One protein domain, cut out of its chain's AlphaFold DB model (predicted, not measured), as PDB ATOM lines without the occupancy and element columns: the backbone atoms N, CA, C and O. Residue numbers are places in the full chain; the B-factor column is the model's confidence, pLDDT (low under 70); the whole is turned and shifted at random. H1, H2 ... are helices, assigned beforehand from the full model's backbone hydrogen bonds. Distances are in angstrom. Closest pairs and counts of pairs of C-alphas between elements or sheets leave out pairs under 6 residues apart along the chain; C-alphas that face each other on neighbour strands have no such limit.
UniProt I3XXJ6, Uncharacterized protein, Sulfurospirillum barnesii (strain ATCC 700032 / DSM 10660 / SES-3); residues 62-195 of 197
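Overview. This is residues 62 to 195 of the 197 residues of an uncharacterized protein of Sulfurospirillum barnesii (strain ATCC 700032 / DSM 10660 / SES-3) (UniProt I3XXJ6). Picture a short helix, H1, in the middle, with the long helix H5 crossing it steeply along one side and the other helices set round these two. H2 and H4 run side by side in opposite ways near the first end of H5, H7 crosses H5 farther along, and H6 meets the last part of H5 with the small H3 packed on it, while the loop around Glu 117 sticks out and helps make the longest axis. The printed part has 134 residues with seven named helices, H1 to H7 in order along the chain, and no named strand. The class is all helix, and the helix packing is mostly crossed: of the 5 pairs of helices that touch, not only at their ends, and have a tilt, 1 is at a shallow tilt. The whole is compact, with a radius of gyration of the C-alphas of 14.8 A and spans of 45 by 31 by 24 A.

Along the chain. Find C-alpha 138 at (-48.002, 11.009, 3.195); from there H5, residues 138 to 159 and the longest helix, runs 31.6 A to C-alpha 159 at (-41.216, -19.198, -2.903), with y falling along the way. Go back to the first printed residue, C-alpha 62 at (-56.450, -5.947, -7.727), where H1, residues 62 to 73, begins and runs 16.5 A. H2, residues 82 to 94, measures 18.5 A, and H4, residues 127 to 135, measures 12.5 A. H3 is a short helix, residues 105 to 108, 4.9 A long. H6, residues 172 to 181, and H7, residues 184 to 193, measure 14.1 A each, and H7 ends at C-alpha 193, (-54.054, -9.268, 8.712).

Arrangement. Start at the hub, which is H1 and H5, each touching three other helices. H5 touches H1 with residues 148 to 152 alone, at a steep tilt of 66 degrees, the same way; look at Thr 68 and Ser 148, their closest C-alphas, 5.4 A apart. H5 and H7 only just touch, with 3 pairs of C-alphas within 8 A, at a steep tilt of 56 degrees, opposite ways; the closest are those of Phe 151 and Phe 190, at 7.2 A. H5 and H6 only just touch too, with 3 such pairs, and the closest C-alphas, of Ile 155 and Ala 181, are 6.0 A apart. H3 touches H6, with the C-alphas of Phe 106 and Asp 179 closest at 5.5 A. From H1, look to Asp 63 and Leu 129, whose C-alphas, 5.1 A apart, are the closest of H1 and H4; these helices touch, about perpendicular at 85 degrees. H1 and H7 touch only at their ends, closest at the C-alphas of Phe 65 and Ile 187, 6.8 A. H2 and H4 only just touch, with 3 pairs of C-alphas within 8 A, closest at Met 86 and Phe 130, 7.3 A, at a shallow tilt of 6 degrees, opposite ways. H1 and H6 are apart, and so are H2 and H7. In H1, H2, H4, H5, H6 and H7 every O i to N i+4 pair is within hydrogen-bond range, and H3 is too short for such a pair.

Size, cuts and confidence. The two C-alphas farthest apart are those of Glu 117 and Ala 139, at 46.1 A. The printed part, residues 62 to 195, has no cut. Two links are long: residues 109 to 126 between H3 and H4, and residues 160 to 171 between H5 and H6. The mean pLDDT of the printed part is 87.8; look for values under 70 at residues 112 to 123 and 164 to 165, where the model's confidence is low.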
ATOM      1  N   GLU A  62     -57.073  -6.271  -6.442       93.56
ATOM      2  CA  GLU A  62     -56.450  -5.947  -7.727       93.56
ATOM      3  C   GLU A  62     -55.529  -4.725  -7.628       93.56
ATOM      4  O   GLU A  62     -54.423  -4.758  -8.160       93.56
ATOM      5  N   ASP A  63     -55.934  -3.680  -6.898       93.56
ATOM      6  CA  ASP A  63     -55.091  -2.502  -6.659       93.56
ATOM      7  C   ASP A  63     -53.803  -2.915  -5.921       93.56
ATOM      8  O   ASP A  63     -52.685  -2.588  -6.326       93.56
ATOM      9  N   LEU A  64     -53.941  -3.710  -4.858       96.25
ATOM     10  CA  LEU A  64     -52.799  -4.179  -4.066       96.25
ATOM     11  C   LEU A  64     -51.922  -5.171  -4.840       96.25
ATOM     12  O   LEU A  64     -50.699  -5.171  -4.684       96.25
ATOM     13  N   PHE A  65     -52.517  -5.980  -5.719       96.38
ATOM     14  CA  PHE A  65     -51.792  -6.839  -6.652       96.38
ATOM     15  C   PHE A  65     -50.887  -6.025  -7.574       96.38
ATOM     16  O   PHE A  65     -49.686  -6.280  -7.622       96.38
ATOM     17  N   LEU A  66     -51.428  -5.019  -8.264       95.69
ATOM     18  CA  LEU A  66     -50.643  -4.226  -9.211       95.69
ATOM     19  C   LEU A  66     -49.508  -3.468  -8.511       95.69
ATOM     20  O   LEU A  66     -48.384  -3.438  -9.017       95.69
ATOM     21  N   LEU A  67     -49.772  -2.916  -7.321       96.25
ATOM     22  CA  LEU A  67     -48.756  -2.231  -6.521       96.25
ATOM     23  C   LEU A  67     -47.625  -3.180  -6.090       96.25
ATOM     24  O   LEU A  67     -46.447  -2.861  -6.262       96.25
ATOM     25  N   THR A  68     -47.966  -4.351  -5.547       96.56
ATOM     26  CA  THR A  68     -46.972  -5.320  -5.052       96.56
ATOM     27  C   THR A  68     -46.166  -5.959  -6.180       96.56
ATOM     28  O   THR A  68     -44.953  -6.120  -6.041       96.56
ATOM     29  N   VAL A  69     -46.785  -6.256  -7.324       95.44
ATOM     30  CA  VAL A  69     -46.076  -6.750  -8.513       95.44
ATOM     31  C   VAL A  69     -45.097  -5.704  -9.049       95.44
ATOM     32  O   VAL A  69     -43.955  -6.034  -9.373       95.44
ATOM     33  N   TYR A  70     -45.501  -4.435  -9.093       95.19
ATOM     34  CA  TYR A  70     -44.600  -3.361  -9.497       95.19
ATOM     35  C   TYR A  70     -43.380  -3.254  -8.571       95.19
ATOM     36  O   TYR A  70     -42.247  -3.225  -9.061       95.19
ATOM     37  N   ILE A  71     -43.597  -3.272  -7.250       95.81
ATOM     38  CA  ILE A  71     -42.529  -3.281  -6.233       95.81
ATOM     39  C   ILE A  71     -41.600  -4.482  -6.428       95.81
ATOM     40  O   ILE A  71     -40.377  -4.340  -6.343       95.81
ATOM     41  N   PHE A  72     -42.165  -5.652  -6.726       95.50
ATOM     42  CA  PHE A  72     -41.410  -6.874  -6.975       95.50
ATOM     43  C   PHE A  72     -40.484  -6.763  -8.187       95.50
ATOM     44  O   PHE A  72     -39.293  -7.055  -8.044       95.50
ATOM     45  N   PHE A  73     -40.994  -6.319  -9.341       93.06
ATOM     46  CA  PHE A  73     -40.188  -6.201 -10.560       93.06
ATOM     47  C   PHE A  73     -39.142  -5.093 -10.484       93.06
ATOM     48  O   PHE A  73     -38.031  -5.272 -10.978       93.06
ATOM     49  N   HIS A  74     -39.458  -3.985  -9.815       92.56
ATOM     50  CA  HIS A  74     -38.524  -2.871  -9.632       92.56
ATOM     51  C   HIS A  74     -37.583  -3.068  -8.438       92.56
ATOM     52  O   HIS A  74     -36.761  -2.202  -8.153       92.56
ATOM     53  N   ASN A  75     -37.693  -4.202  -7.735       92.50
ATOM     54  CA  ASN A  75     -36.896  -4.533  -6.556       92.50
ATOM     55  C   ASN A  75     -36.867  -3.400  -5.511       92.50
ATOM     56  O   ASN A  75     -35.824  -3.116  -4.919       92.50
ATOM     57  N   ILE A  76     -38.008  -2.743  -5.295       93.62
ATOM     58  CA  ILE A  76     -38.123  -1.647  -4.331       93.62
ATOM     59  C   ILE A  76     -38.079  -2.252  -2.924       93.62
ATOM     60  O   ILE A  76     -38.941  -3.047  -2.559       93.62
ATOM     61  N   LYS A  77     -37.057  -1.884  -2.143       93.19
ATOM     62  CA  LYS A  77     -36.828  -2.387  -0.771       93.19
ATOM     63  C   LYS A  77     -36.945  -1.310   0.304       93.19
ATOM     64  O   LYS A  77     -36.793  -1.585   1.486       93.19
ATOM     65  N   HIS A  78     -37.136  -0.066  -0.104       92.81
ATOM     66  CA  HIS A  78     -37.130   1.094   0.775       92.81
ATOM     67  C   HIS A  78     -38.201   2.080   0.335       92.81
ATOM     68  O   HIS A  78     -38.784   1.951  -0.744       92.81
ATOM     69  N   TYR A  79     -38.467   3.053   1.201       94.25
ATOM     70  CA  TYR A  79     -39.401   4.125   0.907       94.25
ATOM     71  C   TYR A  79     -39.042   4.804  -0.418       94.25
ATOM     72  O   TYR A  79     -37.901   5.215  -0.630       94.25
ATOM     73  N   LEU A  80     -40.042   4.932  -1.285       94.06
ATOM     74  CA  LEU A  80     -39.966   5.670  -2.534       94.06
ATOM     75  C   LEU A  80     -40.891   6.884  -2.401       94.06
ATOM     76  O   LEU A  80     -42.014   6.720  -1.927       94.06
ATOM     77  N   PRO A  81     -40.480   8.098  -2.792       95.44
ATOM     78  CA  PRO A  81     -41.374   9.246  -2.770       95.44
ATOM     79  C   PRO A  81     -42.624   9.012  -3.628       95.44
ATOM     80  O   PRO A  81     -42.540   8.541  -4.763       95.44
ATOM     81  N   LYS A  82     -43.796   9.417  -3.120       95.31
ATOM     82  CA  LYS A  82     -45.097   9.174  -3.774       95.31
ATOM     83  C   LYS A  82     -45.141   9.624  -5.234       95.31
ATOM     84  O   LYS A  82     -45.645   8.906  -6.092       95.31
ATOM     85  N   GLN A  83     -44.608  10.807  -5.526       94.62
ATOM     86  CA  GLN A  83     -44.582  11.353  -6.886       94.62
ATOM     87  C   GLN A  83     -43.680  10.540  -7.820       94.62
ATOM     88  O   GLN A  83     -44.030  10.328  -8.980       94.62
ATOM     89  N   GLU A  84     -42.545  10.065  -7.307       94.94
ATOM     90  CA  GLU A  84     -41.622   9.228  -8.060       94.94
ATOM     91  C   GLU A  84     -42.267   7.881  -8.386       94.94
ATOM     92  O   GLU A  84     -42.318   7.524  -9.561       94.94
ATOM     93  N   LEU A  85     -42.868   7.223  -7.383       95.25
ATOM     94  CA  LEU A  85     -43.625   5.984  -7.566       95.25
ATOM     95  C   LEU A  85     -44.733   6.157  -8.604       95.25
ATOM     96  O   LEU A  85     -44.850   5.350  -9.514       95.25
ATOM     97  N   MET A  86     -45.536   7.217  -8.506       94.62
ATOM     98  CA  MET A  86     -46.638   7.464  -9.445       94.62
ATOM     99  C   MET A  86     -46.147   7.649 -10.885       94.62
ATOM    100  O   MET A  86     -46.794   7.178 -11.823       94.62
ATOM    101  N   ARG A  87     -45.011   8.331 -11.072       94.12
ATOM    102  CA  ARG A  87     -44.416   8.564 -12.393       94.12
ATOM    103  C   ARG A  87     -43.907   7.263 -13.012       94.12
ATOM    104  O   ARG A  87     -44.255   6.969 -14.154       94.12
ATOM    105  N   SER A  88     -43.107   6.493 -12.281       92.50
ATOM    106  CA  SER A  88     -42.552   5.226 -12.774       92.50
ATOM    107  C   SER A  88     -43.625   4.149 -12.925       92.50
ATOM    108  O   SER A  88     -43.623   3.420 -13.910       92.50
ATOM    109  N   PHE A  89     -44.606   4.102 -12.024       92.06
ATOM    110  CA  PHE A  89     -45.729   3.171 -12.112       92.06
ATOM    111  C   PHE A  89     -46.629   3.460 -13.320       92.06
ATOM    112  O   PHE A  89     -47.111   2.539 -13.978       92.06
ATOM    113  N   ARG A  90     -46.794   4.739 -13.689       91.06
ATOM    114  CA  ARG A  90     -47.443   5.114 -14.953       91.06
ATOM    115  C   ARG A  90     -46.668   4.613 -16.164       91.06
ATOM    116  O   ARG A  90     -47.294   4.065 -17.064       91.06
ATOM    117  N   ALA A  91     -45.343   4.761 -16.177       89.69
ATOM    118  CA  ALA A  91     -44.521   4.202 -17.247       89.69
ATOM    119  C   ALA A  91     -44.702   2.677 -17.334       89.69
ATOM    120  O   ALA A  91     -45.080   2.184 -18.389       89.69
ATOM    121  N   PHE A  92     -44.581   1.971 -16.204       89.94
ATOM    122  CA  PHE A  92     -44.787   0.524 -16.094       89.94
ATOM    123  C   PHE A  92     -46.144   0.061 -16.649       89.94
ATOM    124  O   PHE A  92     -46.199  -0.914 -17.394       89.94
ATOM    125  N   SER A  93     -47.231   0.784 -16.351       87.69
ATOM    126  CA  SER A  93     -48.580   0.447 -16.840       87.69
ATOM    127  C   SER A  93     -48.759   0.590 -18.358       87.69
ATOM    128  O   SER A  93     -49.677   0.001 -18.927       87.69
ATOM    129  N   LEU A  94     -47.903   1.386 -19.008       84.56
ATOM    130  CA  LEU A  94     -47.949   1.677 -20.443       84.56
ATOM    131  C   LEU A  94     -46.910   0.883 -21.243       84.56
ATOM    132  O   LEU A  94     -46.890   0.983 -22.471       84.56
ATOM    133  N   GLU A  95     -46.044   0.117 -20.577       82.81
ATOM    134  CA  GLU A  95     -45.048  -0.697 -21.261       82.81
ATOM    135  C   GLU A  95     -45.723  -1.758 -22.133       82.81
ATOM    136  O   GLU A  95     -46.520  -2.578 -21.673       82.81
ATOM    137  N   THR A  96     -45.370  -1.764 -23.415       75.50
ATOM    138  CA  THR A  96     -45.727  -2.843 -24.331       75.50
ATOM    139  C   THR A  96     -44.601  -3.858 -24.354       75.50
ATOM    140  O   THR A  96     -43.491  -3.546 -24.788       75.50
ATOM    141  N   ARG A  97     -44.898  -5.074 -23.910       77.25
ATOM    142  CA  ARG A  97     -43.958  -6.191 -23.892       77.25
ATOM    143  C   ARG A  97     -44.401  -7.266 -24.887       77.25
ATOM    144  O   ARG A  97     -45.596  -7.425 -25.138       77.25
ATOM    145  N   SER A  98     -43.441  -7.973 -25.471       73.56
ATOM    146  CA  SER A  98     -43.664  -9.062 -26.426       73.56
ATOM    147  C   SER A  98     -42.855 -10.293 -26.017       73.56
ATOM    148  O   SER A  98     -41.819 -10.177 -25.371       73.56
ATOM    149  N   GLY A  99     -43.354 -11.478 -26.368       79.69
ATOM    150  CA  GLY A  99     -42.773 -12.763 -25.975       79.69
ATOM    151  C   GLY A  99     -43.861 -13.790 -25.671       79.69
ATOM    152  O   GLY A  99     -45.025 -13.427 -25.483       79.69
ATOM    153  N   VAL A 100     -43.491 -15.070 -25.641       81.88
ATOM    154  CA  VAL A 100     -44.426 -16.165 -25.319       81.88
ATOM    155  C   VAL A 100     -44.805 -16.113 -23.837       81.88
ATOM    156  O   VAL A 100     -45.947 -16.368 -23.472       81.88
ATOM    157  N   GLU A 101     -43.877 -15.687 -22.988       85.38
ATOM    158  CA  GLU A 101     -44.043 -15.507 -21.543       85.38
ATOM    159  C   GLU A 101     -45.132 -14.480 -21.217       85.38
ATOM    160  O   GLU A 101     -45.881 -14.629 -20.253       85.38
ATOM    161  N   TYR A 102     -45.268 -13.460 -22.065       85.06
ATOM    162  CA  TYR A 102     -46.299 -12.439 -21.929       85.06
ATOM    163  C   TYR A 102     -47.688 -12.934 -22.346       85.06
ATOM    164  O   TYR A 102     -48.657 -12.249 -22.065       85.06
ATOM    165  N   GLN A 103     -47.827 -14.118 -22.952       82.25
ATOM    166  CA  GLN A 103     -49.136 -14.735 -23.213       82.25
ATOM    167  C   GLN A 103     -49.713 -15.444 -21.976       82.25
ATOM    168  O   GLN A 103     -50.869 -15.857 -21.993       82.25
ATOM    169  N   HIS A 104     -48.928 -15.592 -20.906       86.81
ATOM    170  CA  HIS A 104     -49.368 -16.220 -19.665       86.81
ATOM    171  C   HIS A 104     -50.382 -15.341 -18.905       86.81
ATOM    172  O   HIS A 104     -50.224 -14.121 -18.825       86.81
ATOM    173  N   ASP A 105     -51.366 -15.957 -18.240       85.38
ATOM    174  CA  ASP A 105     -52.432 -15.263 -17.491       85.38
ATOM    175  C   ASP A 105     -51.898 -14.255 -16.462       85.38
ATOM    176  O   ASP A 105     -52.400 -13.137 -16.347       85.38
ATOM    177  N   PHE A 106     -50.832 -14.623 -15.743       89.62
ATOM    178  CA  PHE A 106     -50.095 -13.720 -14.853       89.62
ATOM    179  C   PHE A 106     -49.720 -12.389 -15.527       89.62
ATOM    180  O   PHE A 106     -49.981 -11.330 -14.961       89.62
ATOM    181  N   ALA A 107     -49.167 -12.427 -16.744       88.19
ATOM    182  CA  ALA A 107     -48.825 -11.229 -17.506       88.19
ATOM    183  C   ALA A 107     -50.080 -10.444 -17.908       88.19
ATOM    184  O   ALA A 107     -50.100  -9.222 -17.774       88.19
ATOM    185  N   GLY A 108     -51.147 -11.139 -18.321       85.50
ATOM    186  CA  GLY A 108     -52.435 -10.533 -18.677       85.50
ATOM    187  C   GLY A 108     -53.145  -9.829 -17.513       85.50
ATOM    188  O   GLY A 108     -53.943  -8.917 -17.729       85.50
ATOM    189  N   ARG A 109     -52.833 -10.199 -16.263       88.50
ATOM    190  CA  ARG A 109     -53.297  -9.487 -15.058       88.50
ATOM    191  C   ARG A 109     -52.541  -8.179 -14.810       88.50
ATOM    192  O   ARG A 109     -53.028  -7.352 -14.045       88.50
ATOM    193  N   ILE A 110     -51.369  -7.999 -15.421       89.38
ATOM    194  CA  ILE A 110     -50.464  -6.863 -15.195       89.38
ATOM    195  C   ILE A 110     -50.518  -5.898 -16.377       89.38
ATOM    196  O   ILE A 110     -50.707  -4.700 -16.187       89.38
ATOM    197  N   TRP A 111     -50.393  -6.403 -17.600       85.88
ATOM    198  CA  TRP A 111     -50.356  -5.605 -18.818       85.88
ATOM    199  C   TRP A 111     -51.489  -5.995 -19.759       85.88
ATOM    200  O   TRP A 111     -51.925  -7.142 -19.818       85.88
ATOM    201  N   SER A 112     -51.961  -5.026 -20.539       66.50
ATOM    202  CA  SER A 112     -52.932  -5.280 -21.599       66.50
ATOM    203  C   SER A 112     -52.256  -5.980 -22.780       66.50
ATOM    204  O   SER A 112     -51.387  -5.389 -23.425       66.50
ATOM    205  N   LEU A 113     -52.669  -7.205 -23.094       58.25
ATOM    206  CA  LEU A 113     -52.136  -7.968 -24.225       58.25
ATOM    207  C   LEU A 113     -52.938  -7.689 -25.501       58.25
ATOM    208  O   LEU A 113     -54.167  -7.602 -25.476       58.25
ATOM    209  N   ARG A 114     -52.244  -7.561 -26.640       52.72
ATOM    210  CA  ARG A 114     -52.878  -7.673 -27.962       52.72
ATOM    211  C   ARG A 114     -53.117  -9.158 -28.235       52.72
ATOM    212  O   ARG A 114     -52.197  -9.854 -28.646       52.72
ATOM    213  N   MET A 115     -54.337  -9.628 -28.003       47.66
ATOM    214  CA  MET A 115     -54.760 -10.969 -28.404       47.66
ATOM    215  C   MET A 115     -55.295 -10.913 -29.839       47.66
ATOM    216  O   MET A 115     -56.475 -10.651 -30.031       47.66
ATOM    217  N   GLY A 116     -54.413 -11.126 -30.823       46.25
ATOM    218  CA  GLY A 116     -54.782 -11.405 -32.220       46.25
ATOM    219  C   GLY A 116     -55.567 -10.321 -32.972       46.25
ATOM    220  O   GLY A 116     -55.987  -9.304 -32.418       46.25
ATOM    221  N   GLU A 117     -55.717 -10.528 -34.283       47.25
ATOM    222  CA  GLU A 117     -56.655  -9.772 -35.115       47.25
ATOM    223  C   GLU A 117     -58.077 -10.088 -34.623       47.25
ATOM    224  O   GLU A 117     -58.453 -11.248 -34.521       47.25
ATOM    225  N   GLU A 118     -58.832  -9.055 -34.253       50.91
ATOM    226  CA  GLU A 118     -60.229  -9.142 -33.797       50.91
ATOM    227  C   GLU A 118     -60.501  -9.808 -32.431       50.91
ATOM    228  O   GLU A 118     -61.332 -10.700 -32.315       50.91
ATOM    229  N   SER A 119     -59.935  -9.308 -31.326       45.75
ATOM    230  CA  SER A 119     -60.662  -9.386 -30.045       45.75
ATOM    231  C   SER A 119     -60.244  -8.299 -29.053       45.75
ATOM    232  O   SER A 119     -59.116  -7.811 -29.039       45.75
ATOM    233  N   SER A 120     -61.216  -7.837 -28.276       45.69
ATOM    234  CA  SER A 120     -61.176  -6.673 -27.394       45.69
ATOM    235  C   SER A 120     -59.926  -6.596 -26.504       45.69
ATOM    236  O   SER A 120     -59.668  -7.450 -25.660       45.69
ATOM    237  N   LYS A 121     -59.173  -5.492 -26.619       51.47
ATOM    238  CA  LYS A 121     -58.141  -5.134 -25.635       51.47
ATOM    239  C   LYS A 121     -58.806  -4.947 -24.270       51.47
ATOM    240  O   LYS A 121     -59.401  -3.900 -24.016       51.47
ATOM    241  N   LYS A 122     -58.691  -5.923 -23.367       57.00
ATOM    242  CA  LYS A 122     -59.051  -5.714 -21.961       57.00
ATOM    243  C   LYS A 122     -57.879  -5.020 -21.277       57.00
ATOM    244  O   LYS A 122     -56.886  -5.646 -20.921       57.00
ATOM    245  N   MET A 123     -57.964  -3.698 -21.166       62.00
ATOM    246  CA  MET A 123     -56.955  -2.916 -20.464       62.00
ATOM    247  C   MET A 123     -57.060  -3.182 -18.960       62.00
ATOM    248  O   MET A 123     -58.145  -3.080 -18.385       62.00
ATOM    249  N   VAL A 124     -55.942  -3.543 -18.328       79.69
ATOM    250  CA  VAL A 124     -55.869  -3.661 -16.868       79.69
ATOM    251  C   VAL A 124     -56.177  -2.289 -16.264       79.69
ATOM    252  O   VAL A 124     -55.642  -1.268 -16.700       79.69
ATOM    253  N   ASN A 125     -57.082  -2.246 -15.287       81.19
ATOM    254  CA  ASN A 125     -57.587  -0.991 -14.746       81.19
ATOM    255  C   ASN A 125     -56.646  -0.413 -13.676       81.19
ATOM    256  O   ASN A 125     -56.879  -0.564 -12.482       81.19
ATOM    257  N   TYR A 126     -55.604   0.296 -14.110       89.56
ATOM    258  CA  TYR A 126     -54.699   1.024 -13.212       89.56
ATOM    259  C   TYR A 126     -55.304   2.314 -12.632       89.56
ATOM    260  O   TYR A 126     -54.758   2.878 -11.684       89.56
ATOM    261  N   TYR A 127     -56.409   2.816 -13.197       88.44
ATOM    262  CA  TYR A 127     -56.980   4.117 -12.836       88.44
ATOM    263  C   TYR A 127     -57.396   4.175 -11.363       88.44
ATOM    264  O   TYR A 127     -57.069   5.136 -10.668       88.44
ATOM    265  N   ARG A 128     -58.042   3.112 -10.871       90.94
ATOM    266  CA  ARG A 128     -58.484   3.010  -9.476       90.94
ATOM    267  C   ARG A 128     -57.313   3.112  -8.497       90.94
ATOM    268  O   ARG A 128     -57.358   3.924  -7.578       90.94
ATOM    269  N   LEU A 129     -56.238   2.365  -8.743       93.06
ATOM    270  CA  LEU A 129     -55.027   2.433  -7.928       93.06
ATOM    271  C   LEU A 129     -54.358   3.813  -7.994       93.06
ATOM    272  O   LEU A 129     -53.912   4.325  -6.968       93.06
ATOM    273  N   PHE A 130     -54.308   4.458  -9.164       94.19
ATOM    274  CA  PHE A 130     -53.791   5.827  -9.249       94.19
ATOM    275  C   PHE A 130     -54.614   6.807  -8.411       94.19
ATOM    276  O   PHE A 130     -54.033   7.677  -7.762       94.19
ATOM    277  N   ASP A 131     -55.937   6.692  -8.426       93.81
ATOM    278  CA  ASP A 131     -56.810   7.564  -7.643       93.81
ATOM    279  C   ASP A 131     -56.683   7.307  -6.143       93.81
ATOM    280  O   ASP A 131     -56.535   8.271  -5.388       93.81
ATOM    281  N   LEU A 132     -56.600   6.039  -5.730       94.31
ATOM    282  CA  LEU A 132     -56.268   5.666  -4.357       94.31
ATOM    283  C   LEU A 132     -54.962   6.347  -3.921       94.31
ATOM    284  O   LEU A 132     -54.956   7.142  -2.984       94.31
ATOM    285  N   LEU A 133     -53.859   6.124  -4.646       95.44
ATOM    286  CA  LEU A 133     -52.543   6.677  -4.300       95.44
ATOM    287  C   LEU A 133     -52.520   8.217  -4.274       95.44
ATOM    288  O   LEU A 133     -51.799   8.819  -3.466       95.44
ATOM    289  N   LYS A 134     -53.299   8.892  -5.127       95.19
ATOM    290  CA  LYS A 134     -53.433  10.359  -5.079       95.19
ATOM    291  C   LYS A 134     -54.080  10.817  -3.776       95.19
ATOM    292  O   LYS A 134     -53.561  11.763  -3.181       95.19
ATOM    293  N   GLN A 135     -55.156  10.154  -3.353       95.44
ATOM    294  CA  GLN A 135     -55.946  10.516  -2.173       95.44
ATOM    295  C   GLN A 135     -55.200  10.278  -0.859       95.44
ATOM    296  O   GLN A 135     -55.392  11.042   0.082       95.44
ATOM    297  N   LEU A 136     -54.316   9.275  -0.809       96.38
ATOM    298  CA  LEU A 136     -53.578   8.966   0.413       96.38
ATOM    299  C   LEU A 136     -52.709  10.143   0.879       96.38
ATOM    300  O   LEU A 136     -51.928  10.721   0.106       96.38
ATOM    301  N   THR A 137     -52.768  10.440   2.173       96.38
ATOM    302  CA  THR A 137     -51.805  11.328   2.834       96.38
ATOM    303  C   THR A 137     -50.397  10.722   2.800       96.38
ATOM    304  O   THR A 137     -50.202   9.554   2.458       96.38
ATOM    305  N   ALA A 138     -49.377  11.508   3.158       94.38
ATOM    306  CA  ALA A 138     -48.002  11.009   3.195       94.38
ATOM    307  C   ALA A 138     -47.836   9.817   4.158       94.38
ATOM    308  O   ALA A 138     -47.158   8.851   3.811       94.38
ATOM    309  N   ALA A 139     -48.489   9.865   5.325       94.50
ATOM    310  CA  ALA A 139     -48.451   8.799   6.323       94.50
ATOM    311  C   ALA A 139     -49.155   7.530   5.824       94.50
ATOM    312  O   ALA A 139     -48.569   6.450   5.849       94.50
ATOM    313  N   GLN A 140     -50.367   7.676   5.281       96.81
ATOM    314  CA  GLN A 140     -51.132   6.561   4.720       96.81
ATOM    315  C   GLN A 140     -50.386   5.886   3.560       96.81
ATOM    316  O   GLN A 140     -50.291   4.662   3.495       96.81
ATOM    317  N   TYR A 141     -49.802   6.685   2.662       97.62
ATOM    318  CA  TYR A 141     -48.982   6.181   1.564       97.62
ATOM    319  C   TYR A 141     -47.745   5.428   2.067       97.62
ATOM    320  O   TYR A 141     -47.473   4.325   1.598       97.62
ATOM    321  N   ALA A 142     -47.002   6.008   3.016       96.31
ATOM    322  CA  ALA A 142     -45.806   5.378   3.567       96.31
ATOM    323  C   ALA A 142     -46.138   4.036   4.234       96.31
ATOM    324  O   ALA A 142     -45.424   3.055   4.021       96.31
ATOM    325  N   LEU A 143     -47.250   3.977   4.974       96.31
ATOM    326  CA  LEU A 143     -47.710   2.757   5.624       96.31
ATOM    327  C   LEU A 143     -48.103   1.689   4.596       96.31
ATOM    328  O   LEU A 143     -47.583   0.573   4.649       96.31
ATOM    329  N   LEU A 144     -48.928   2.037   3.603       97.31
ATOM    330  CA  LEU A 144     -49.328   1.107   2.543       97.31
ATOM    331  C   LEU A 144     -48.123   0.582   1.745       97.31
ATOM    332  O   LEU A 144     -48.041  -0.617   1.455       97.31
ATOM    333  N   LEU A 145     -47.176   1.463   1.410       97.62
ATOM    334  CA  LEU A 145     -45.943   1.086   0.724       97.62
ATOM    335  C   LEU A 145     -45.110   0.126   1.580       97.62
ATOM    336  O   LEU A 145     -44.644  -0.886   1.062       97.62
ATOM    337  N   SER A 146     -44.966   0.401   2.879       96.69
ATOM    338  CA  SER A 146     -44.206  -0.463   3.790       96.69
ATOM    339  C   SER A 146     -44.788  -1.878   3.863       96.69
ATOM    340  O   SER A 146     -44.046  -2.848   3.725       96.69
ATOM    341  N   PHE A 147     -46.115  -2.015   3.952       97.12
ATOM    342  CA  PHE A 147     -46.777  -3.322   3.924       97.12
ATOM    343  C   PHE A 147     -46.634  -4.022   2.576       97.12
ATOM    344  O   PHE A 147     -46.473  -5.238   2.528       97.12
ATOM    345  N   SER A 148     -46.659  -3.267   1.480       97.75
ATOM    346  CA  SER A 148     -46.470  -3.832   0.143       97.75
ATOM    347  C   SER A 148     -45.045  -4.356  -0.062       97.75
ATOM    348  O   SER A 148     -44.870  -5.417  -0.658       97.75
ATOM    349  N   ILE A 149     -44.036  -3.662   0.470       97.25
ATOM    350  CA  ILE A 149     -42.645  -4.140   0.494       97.25
ATOM    351  C   ILE A 149     -42.538  -5.400   1.359       97.25
ATOM    352  O   ILE A 149     -42.007  -6.405   0.894       97.25
ATOM    353  N   GLU A 150     -43.105  -5.385   2.569       96.31
ATOM    354  CA  GLU A 150     -43.098  -6.543   3.472       96.31
ATOM    355  C   GLU A 150     -43.748  -7.776   2.821       96.31
ATOM    356  O   GLU A 150     -43.200  -8.877   2.892       96.31
ATOM    357  N   PHE A 151     -44.876  -7.604   2.127       97.44
ATOM    358  CA  PHE A 151     -45.509  -8.681   1.362       97.44
ATOM    359  C   PHE A 151     -44.550  -9.263   0.316       97.44
ATOM    360  O   PHE A 151     -44.380 -10.482   0.240       97.44
ATOM    361  N   VAL A 152     -43.895  -8.395  -0.464       96.88
ATOM    362  CA  VAL A 152     -42.942  -8.800  -1.506       96.88
ATOM    363  C   VAL A 152     -41.743  -9.549  -0.915       96.88
ATOM    364  O   VAL A 152     -41.282 -10.533  -1.497       96.88
ATOM    365  N   GLU A 153     -41.241  -9.140   0.246       95.12
ATOM    366  CA  GLU A 153     -40.163  -9.857   0.932       95.12
ATOM    367  C   GLU A 153     -40.614 -11.240   1.420       95.12
ATOM    368  O   GLU A 153     -39.907 -12.229   1.207       95.12
ATOM    369  N   GLN A 154     -41.821 -11.345   1.989       95.19
ATOM    370  CA  GLN A 154     -42.368 -12.623   2.454       95.19
ATOM    371  C   GLN A 154     -42.582 -13.621   1.312       95.19
ATOM    372  O   GLN A 154     -42.246 -14.798   1.459       95.19
ATOM    373  N   ILE A 155     -43.105 -13.184   0.163       95.06
ATOM    374  CA  ILE A 155     -43.280 -14.083  -0.988       95.06
ATOM    375  C   ILE A 155     -41.935 -14.491  -1.598       95.06
ATOM    376  O   ILE A 155     -41.770 -15.660  -1.945       95.06
ATOM    377  N   LYS A 156     -40.951 -13.580  -1.670       93.31
ATOM    378  CA  LYS A 156     -39.601 -13.908  -2.154       93.31
ATOM    379  C   LYS A 156     -38.975 -14.989  -1.283       93.31
ATOM    380  O   LYS A 156     -38.486 -15.981  -1.817       93.31
ATOM    381  N   ALA A 157     -39.069 -14.842   0.040       93.25
ATOM    382  CA  ALA A 157     -38.575 -15.834   0.990       93.25
ATOM    383  C   ALA A 157     -39.338 -17.166   0.892       93.25
ATOM    384  O   ALA A 157     -38.725 -18.229   0.832       93.25
ATOM    385  N   LYS A 158     -40.675 -17.128   0.830       94.69
ATOM    386  CA  LYS A 158     -41.524 -18.330   0.821       94.69
ATOM    387  C   LYS A 158     -41.374 -19.170  -0.446       94.69
ATOM    388  O   LYS A 158     -41.412 -20.394  -0.370       94.69
ATOM    389  N   TYR A 159     -41.267 -18.524  -1.604       91.81
ATOM    390  CA  TYR A 159     -41.216 -19.198  -2.903       91.81
ATOM    391  C   TYR A 159     -39.797 -19.265  -3.484       91.81
ATOM    392  O   TYR A 159     -39.623 -19.824  -4.561       91.81
ATOM    393  N   THR A 160     -38.790 -18.733  -2.779       89.94
ATOM    394  CA  THR A 160     -37.386 -18.662  -3.233       89.94
ATOM    395  C   THR A 160     -37.267 -18.000  -4.612       89.94
ATOM    396  O   THR A 160     -36.573 -18.475  -5.507       89.94
ATOM    397  N   ILE A 161     -38.005 -16.904  -4.804       86.62
ATOM    398  CA  ILE A 161     -38.043 -16.170  -6.071       86.62
ATOM    399  C   ILE A 161     -37.026 -15.029  -6.031       86.62
ATOM    400  O   ILE A 161     -37.069 -14.177  -5.141       86.62
ATOM    401  N   GLU A 162     -36.177 -14.946  -7.052       80.19
ATOM    402  CA  GLU A 162     -35.321 -13.784  -7.284       80.19
ATOM    403  C   GLU A 162     -35.973 -12.767  -8.229       80.19
ATOM    404  O   GLU A 162     -36.674 -13.130  -9.176       80.19
ATOM    405  N   THR A 163     -35.686 -11.478  -8.014       71.69
ATOM    406  CA  THR A 163     -36.000 -10.443  -9.009       71.69
ATOM    407  C   THR A 163     -34.933 -10.478 -10.102       71.69
ATOM    408  O   THR A 163     -33.810 -10.027  -9.882       71.69
ATOM    409  N   ARG A 164     -35.274 -10.998 -11.281       62.00
ATOM    410  CA  ARG A 164     -34.476 -10.870 -12.511       62.00
ATOM    411  C   ARG A 164     -35.433 -10.558 -13.660       62.00
ATOM    412  O   ARG A 164     -36.505 -11.148 -13.659       62.00
ATOM    413  N   SER A 165     -35.044  -9.622 -14.538       66.44
ATOM    414  CA  SER A 165     -35.676  -9.255 -15.829       66.44
ATOM    415  C   SER A 165     -37.156  -9.640 -15.970       66.44
ATOM    416  O   SER A 165     -37.425 -10.802 -16.247       66.44
ATOM    417  N   TYR A 166     -38.072  -8.675 -15.767       84.62
ATOM    418  CA  TYR A 166     -39.540  -8.817 -15.828       84.62
ATOM    419  C   TYR A 166     -40.043 -10.256 -16.034       84.62
ATOM    420  O   TYR A 166     -40.017 -11.048 -15.090       84.62
ATOM    421  N   LEU A 167     -40.500 -10.592 -17.244       87.12
ATOM    422  CA  LEU A 167     -40.898 -11.949 -17.619       87.12
ATOM    423  C   LEU A 167     -39.994 -12.543 -18.705       87.12
ATOM    424  O   LEU A 167     -40.204 -13.685 -19.102       87.12
ATOM    425  N   GLU A 168     -39.002 -11.799 -19.203       86.06
ATOM    426  CA  GLU A 168     -38.136 -12.290 -20.273       86.06
ATOM    427  C   GLU A 168     -37.342 -13.519 -19.816       86.06
ATOM    428  O   GLU A 168     -36.708 -13.506 -18.757       86.06
ATOM    429  N   SER A 169     -37.325 -14.565 -20.652       85.69
ATOM    430  CA  SER A 169     -36.619 -15.827 -20.382       85.69
ATOM    431  C   SER A 169     -37.155 -16.607 -19.176       85.69
ATOM    432  O   SER A 169     -36.472 -17.503 -18.675       85.69
ATOM    433  N   LYS A 170     -38.364 -16.285 -18.697       88.31
ATOM    434  CA  LYS A 170     -39.031 -17.045 -17.638       88.31
ATOM    435  C   LYS A 170     -39.693 -18.289 -18.201       88.31
ATOM    436  O   LYS A 170     -40.449 -18.251 -19.167       88.31
ATOM    437  N   THR A 171     -39.439 -19.414 -17.551       89.06
ATOM    438  CA  THR A 171     -40.134 -20.662 -17.862       89.06
ATOM    439  C   THR A 171     -41.602 -20.577 -17.443       89.06
ATOM    440  O   THR A 171     -41.957 -19.886 -16.488       89.06
ATOM    441  N   TRP A 172     -42.472 -21.359 -18.088       87.88
ATOM    442  CA  TRP A 172     -43.876 -21.485 -17.672       87.88
ATOM    443  C   TRP A 172     -44.018 -21.881 -16.193       87.88
ATOM    444  O   TRP A 172     -44.896 -21.380 -15.500       87.88
ATOM    445  N   GLN A 173     -43.119 -22.726 -15.676       89.88
ATOM    446  CA  GLN A 173     -43.099 -23.115 -14.260       89.88
ATOM    447  C   GLN A 173     -42.807 -21.929 -13.324       89.88
ATOM    448  O   GLN A 173     -43.443 -21.803 -12.272       89.88
ATOM    449  N   GLU A 174     -41.889 -21.034 -13.699       90.38
ATOM    450  CA  GLU A 174     -41.641 -19.795 -12.951       90.38
ATOM    451  C   GLU A 174     -42.871 -18.878 -12.974       90.38
ATOM    452  O   GLU A 174     -43.253 -18.347 -11.931       90.38
ATOM    453  N   LEU A 175     -43.545 -18.748 -14.121       90.69
ATOM    454  CA  LEU A 175     -44.752 -17.923 -14.251       90.69
ATOM    455  C   LEU A 175     -45.926 -18.463 -13.417       90.69
ATOM    456  O   LEU A 175     -46.600 -17.685 -12.740       90.69
ATOM    457  N   PHE A 176     -46.119 -19.784 -13.359       91.38
ATOM    458  CA  PHE A 176     -47.079 -20.404 -12.434       91.38
ATOM    459  C   PHE A 176     -46.712 -20.161 -10.968       91.38
ATOM    460  O   PHE A 176     -47.585 -19.967 -10.117       91.38
ATOM    461  N   THR A 177     -45.415 -20.152 -10.655       93.06
ATOM    462  CA  THR A 177     -44.940 -19.825  -9.307       93.06
ATOM    463  C   THR A 177     -45.264 -18.371  -8.960       93.06
ATOM    464  O   THR A 177     -45.715 -18.106  -7.844       93.06
ATOM    465  N   TYR A 178     -45.121 -17.442  -9.912       93.31
ATOM    466  CA  TYR A 178     -45.498 -16.036  -9.734       93.31
ATOM    467  C   TYR A 178     -47.006 -15.885  -9.540       93.31
ATOM    468  O   TYR A 178     -47.436 -15.237  -8.586       93.31
ATOM    469  N   ASP A 179     -47.818 -16.551 -10.360       92.44
ATOM    470  CA  ASP A 179     -49.275 -16.513 -10.217       92.44
ATOM    471  C   ASP A 179     -49.736 -17.028  -8.844       92.44
ATOM    472  O   ASP A 179     -50.544 -16.390  -8.162       92.44
ATOM    473  N   LYS A 180     -49.130 -18.122  -8.369       94.56
ATOM    474  CA  LYS A 180     -49.383 -18.667  -7.032       94.56
ATOM    475  C   LYS A 180     -48.950 -17.703  -5.924       94.56
ATOM    476  O   LYS A 180     -49.700 -17.519  -4.958       94.56
ATOM    477  N   ALA A 181     -47.761 -17.109  -6.046       94.25
ATOM    478  CA  ALA A 181     -47.195 -16.183  -5.063       94.25
ATOM    479  C   ALA A 181     -48.019 -14.891  -4.931       94.25
ATOM    480  O   ALA A 181     -48.277 -14.441  -3.816       94.25
ATOM    481  N   PHE A 182     -48.507 -14.354  -6.051       95.50
ATOM    482  CA  PHE A 182     -49.338 -13.145  -6.126       95.50
ATOM    483  C   PHE A 182     -50.825 -13.460  -6.367       95.50
ATOM    484  O   PHE A 182     -51.568 -12.699  -7.003       95.50
ATOM    485  N   SER A 183     -51.289 -14.608  -5.875       95.75
ATOM    486  CA  SER A 183     -52.710 -14.946  -5.917       95.75
ATOM    487  C   SER A 183     -53.512 -13.928  -5.101       95.75
ATOM    488  O   SER A 183     -53.095 -13.534  -4.009       95.75
ATOM    489  N   LEU A 184     -54.688 -13.521  -5.597       95.06
ATOM    490  CA  LEU A 184     -55.532 -12.528  -4.912       95.06
ATOM    491  C   LEU A 184     -55.874 -12.956  -3.479       95.06
ATOM    492  O   LEU A 184     -55.895 -12.125  -2.583       95.06
ATOM    493  N   LYS A 185     -56.030 -14.264  -3.241       96.06
ATOM    494  CA  LYS A 185     -56.217 -14.829  -1.899       96.06
ATOM    495  C   LYS A 185     -55.029 -14.559  -0.968       96.06
ATOM    496  O   LYS A 185     -55.235 -14.263   0.204       96.06
ATOM    497  N   SER A 186     -53.794 -14.678  -1.461       96.06
ATOM    498  CA  SER A 186     -52.594 -14.421  -0.649       96.06
ATOM    499  C   SER A 186     -52.468 -12.939  -0.299       96.06
ATOM    500  O   SER A 186     -52.134 -12.607   0.836       96.06
ATOM    501  N   ILE A 187     -52.801 -12.066  -1.253       97.12
ATOM    502  CA  ILE A 187     -52.865 -10.612  -1.057       97.12
ATOM    503  C   ILE A 187     -53.940 -10.268  -0.027       97.12
ATOM    504  O   ILE A 187     -53.638  -9.630   0.978       97.12
ATOM    505  N   GLU A 188     -55.167 -10.753  -0.221       96.56
ATOM    506  CA  GLU A 188     -56.279 -10.519   0.699       96.56
ATOM    507  C   GLU A 188     -55.915 -10.948   2.122       96.56
ATOM    508  O   GLU A 188     -56.028 -10.158   3.057       96.56
ATOM    509  N   MET A 189     -55.414 -12.177   2.293       96.81
ATOM    510  CA  MET A 189     -55.028 -12.698   3.605       96.81
ATOM    511  C   MET A 189     -53.970 -11.827   4.289       96.81
ATOM    512  O   MET A 189     -54.107 -11.532   5.479       96.81
ATOM    513  N   PHE A 190     -52.934 -11.410   3.558       97.25
ATOM    514  CA  PHE A 190     -51.862 -10.588   4.113       97.25
ATOM    515  C   PHE A 190     -52.366  -9.200   4.525       97.25
ATOM    516  O   PHE A 190     -52.215  -8.792   5.676       97.25
ATOM    517  N   PHE A 191     -53.014  -8.478   3.613       96.88
ATOM    518  CA  PHE A 191     -53.437  -7.100   3.862       96.88
ATOM    519  C   PHE A 191     -54.620  -7.015   4.837       96.88
ATOM    520  O   PHE A 191     -54.721  -6.048   5.594       96.88
ATOM    521  N   LYS A 192     -55.456  -8.058   4.928       95.50
ATOM    522  CA  LYS A 192     -56.491  -8.176   5.964       95.50
ATOM    523  C   LYS A 192     -55.875  -8.356   7.346       95.50
ATOM    524  O   LYS A 192     -56.325  -7.725   8.296       95.50
ATOM    525  N   ALA A 193     -54.802  -9.144   7.460       93.94
ATOM    526  CA  ALA A 193     -54.054  -9.268   8.712       93.94
ATOM    527  C   ALA A 193     -53.381  -7.946   9.134       93.94
ATOM    528  O   ALA A 193     -53.196  -7.713  10.327       93.94
ATOM    529  N   LYS A 194     -53.061  -7.065   8.175       93.56
ATOM    530  CA  LYS A 194     -52.541  -5.706   8.416       93.56
ATOM    531  C   LYS A 194     -53.627  -4.652   8.679       93.56
ATOM    532  O   LYS A 194     -53.296  -3.520   9.017       93.56
ATOM    533  N   GLY A 195     -54.908  -5.004   8.549       92.44
ATOM    534  CA  GLY A 195     -56.035  -4.094   8.780       92.44
ATOM    535  C   GLY A 195     -56.367  -3.158   7.611       92.44
ATOM    536  O   GLY A 195     -57.049  -2.162   7.824       92.44
TER     537      GLY A 195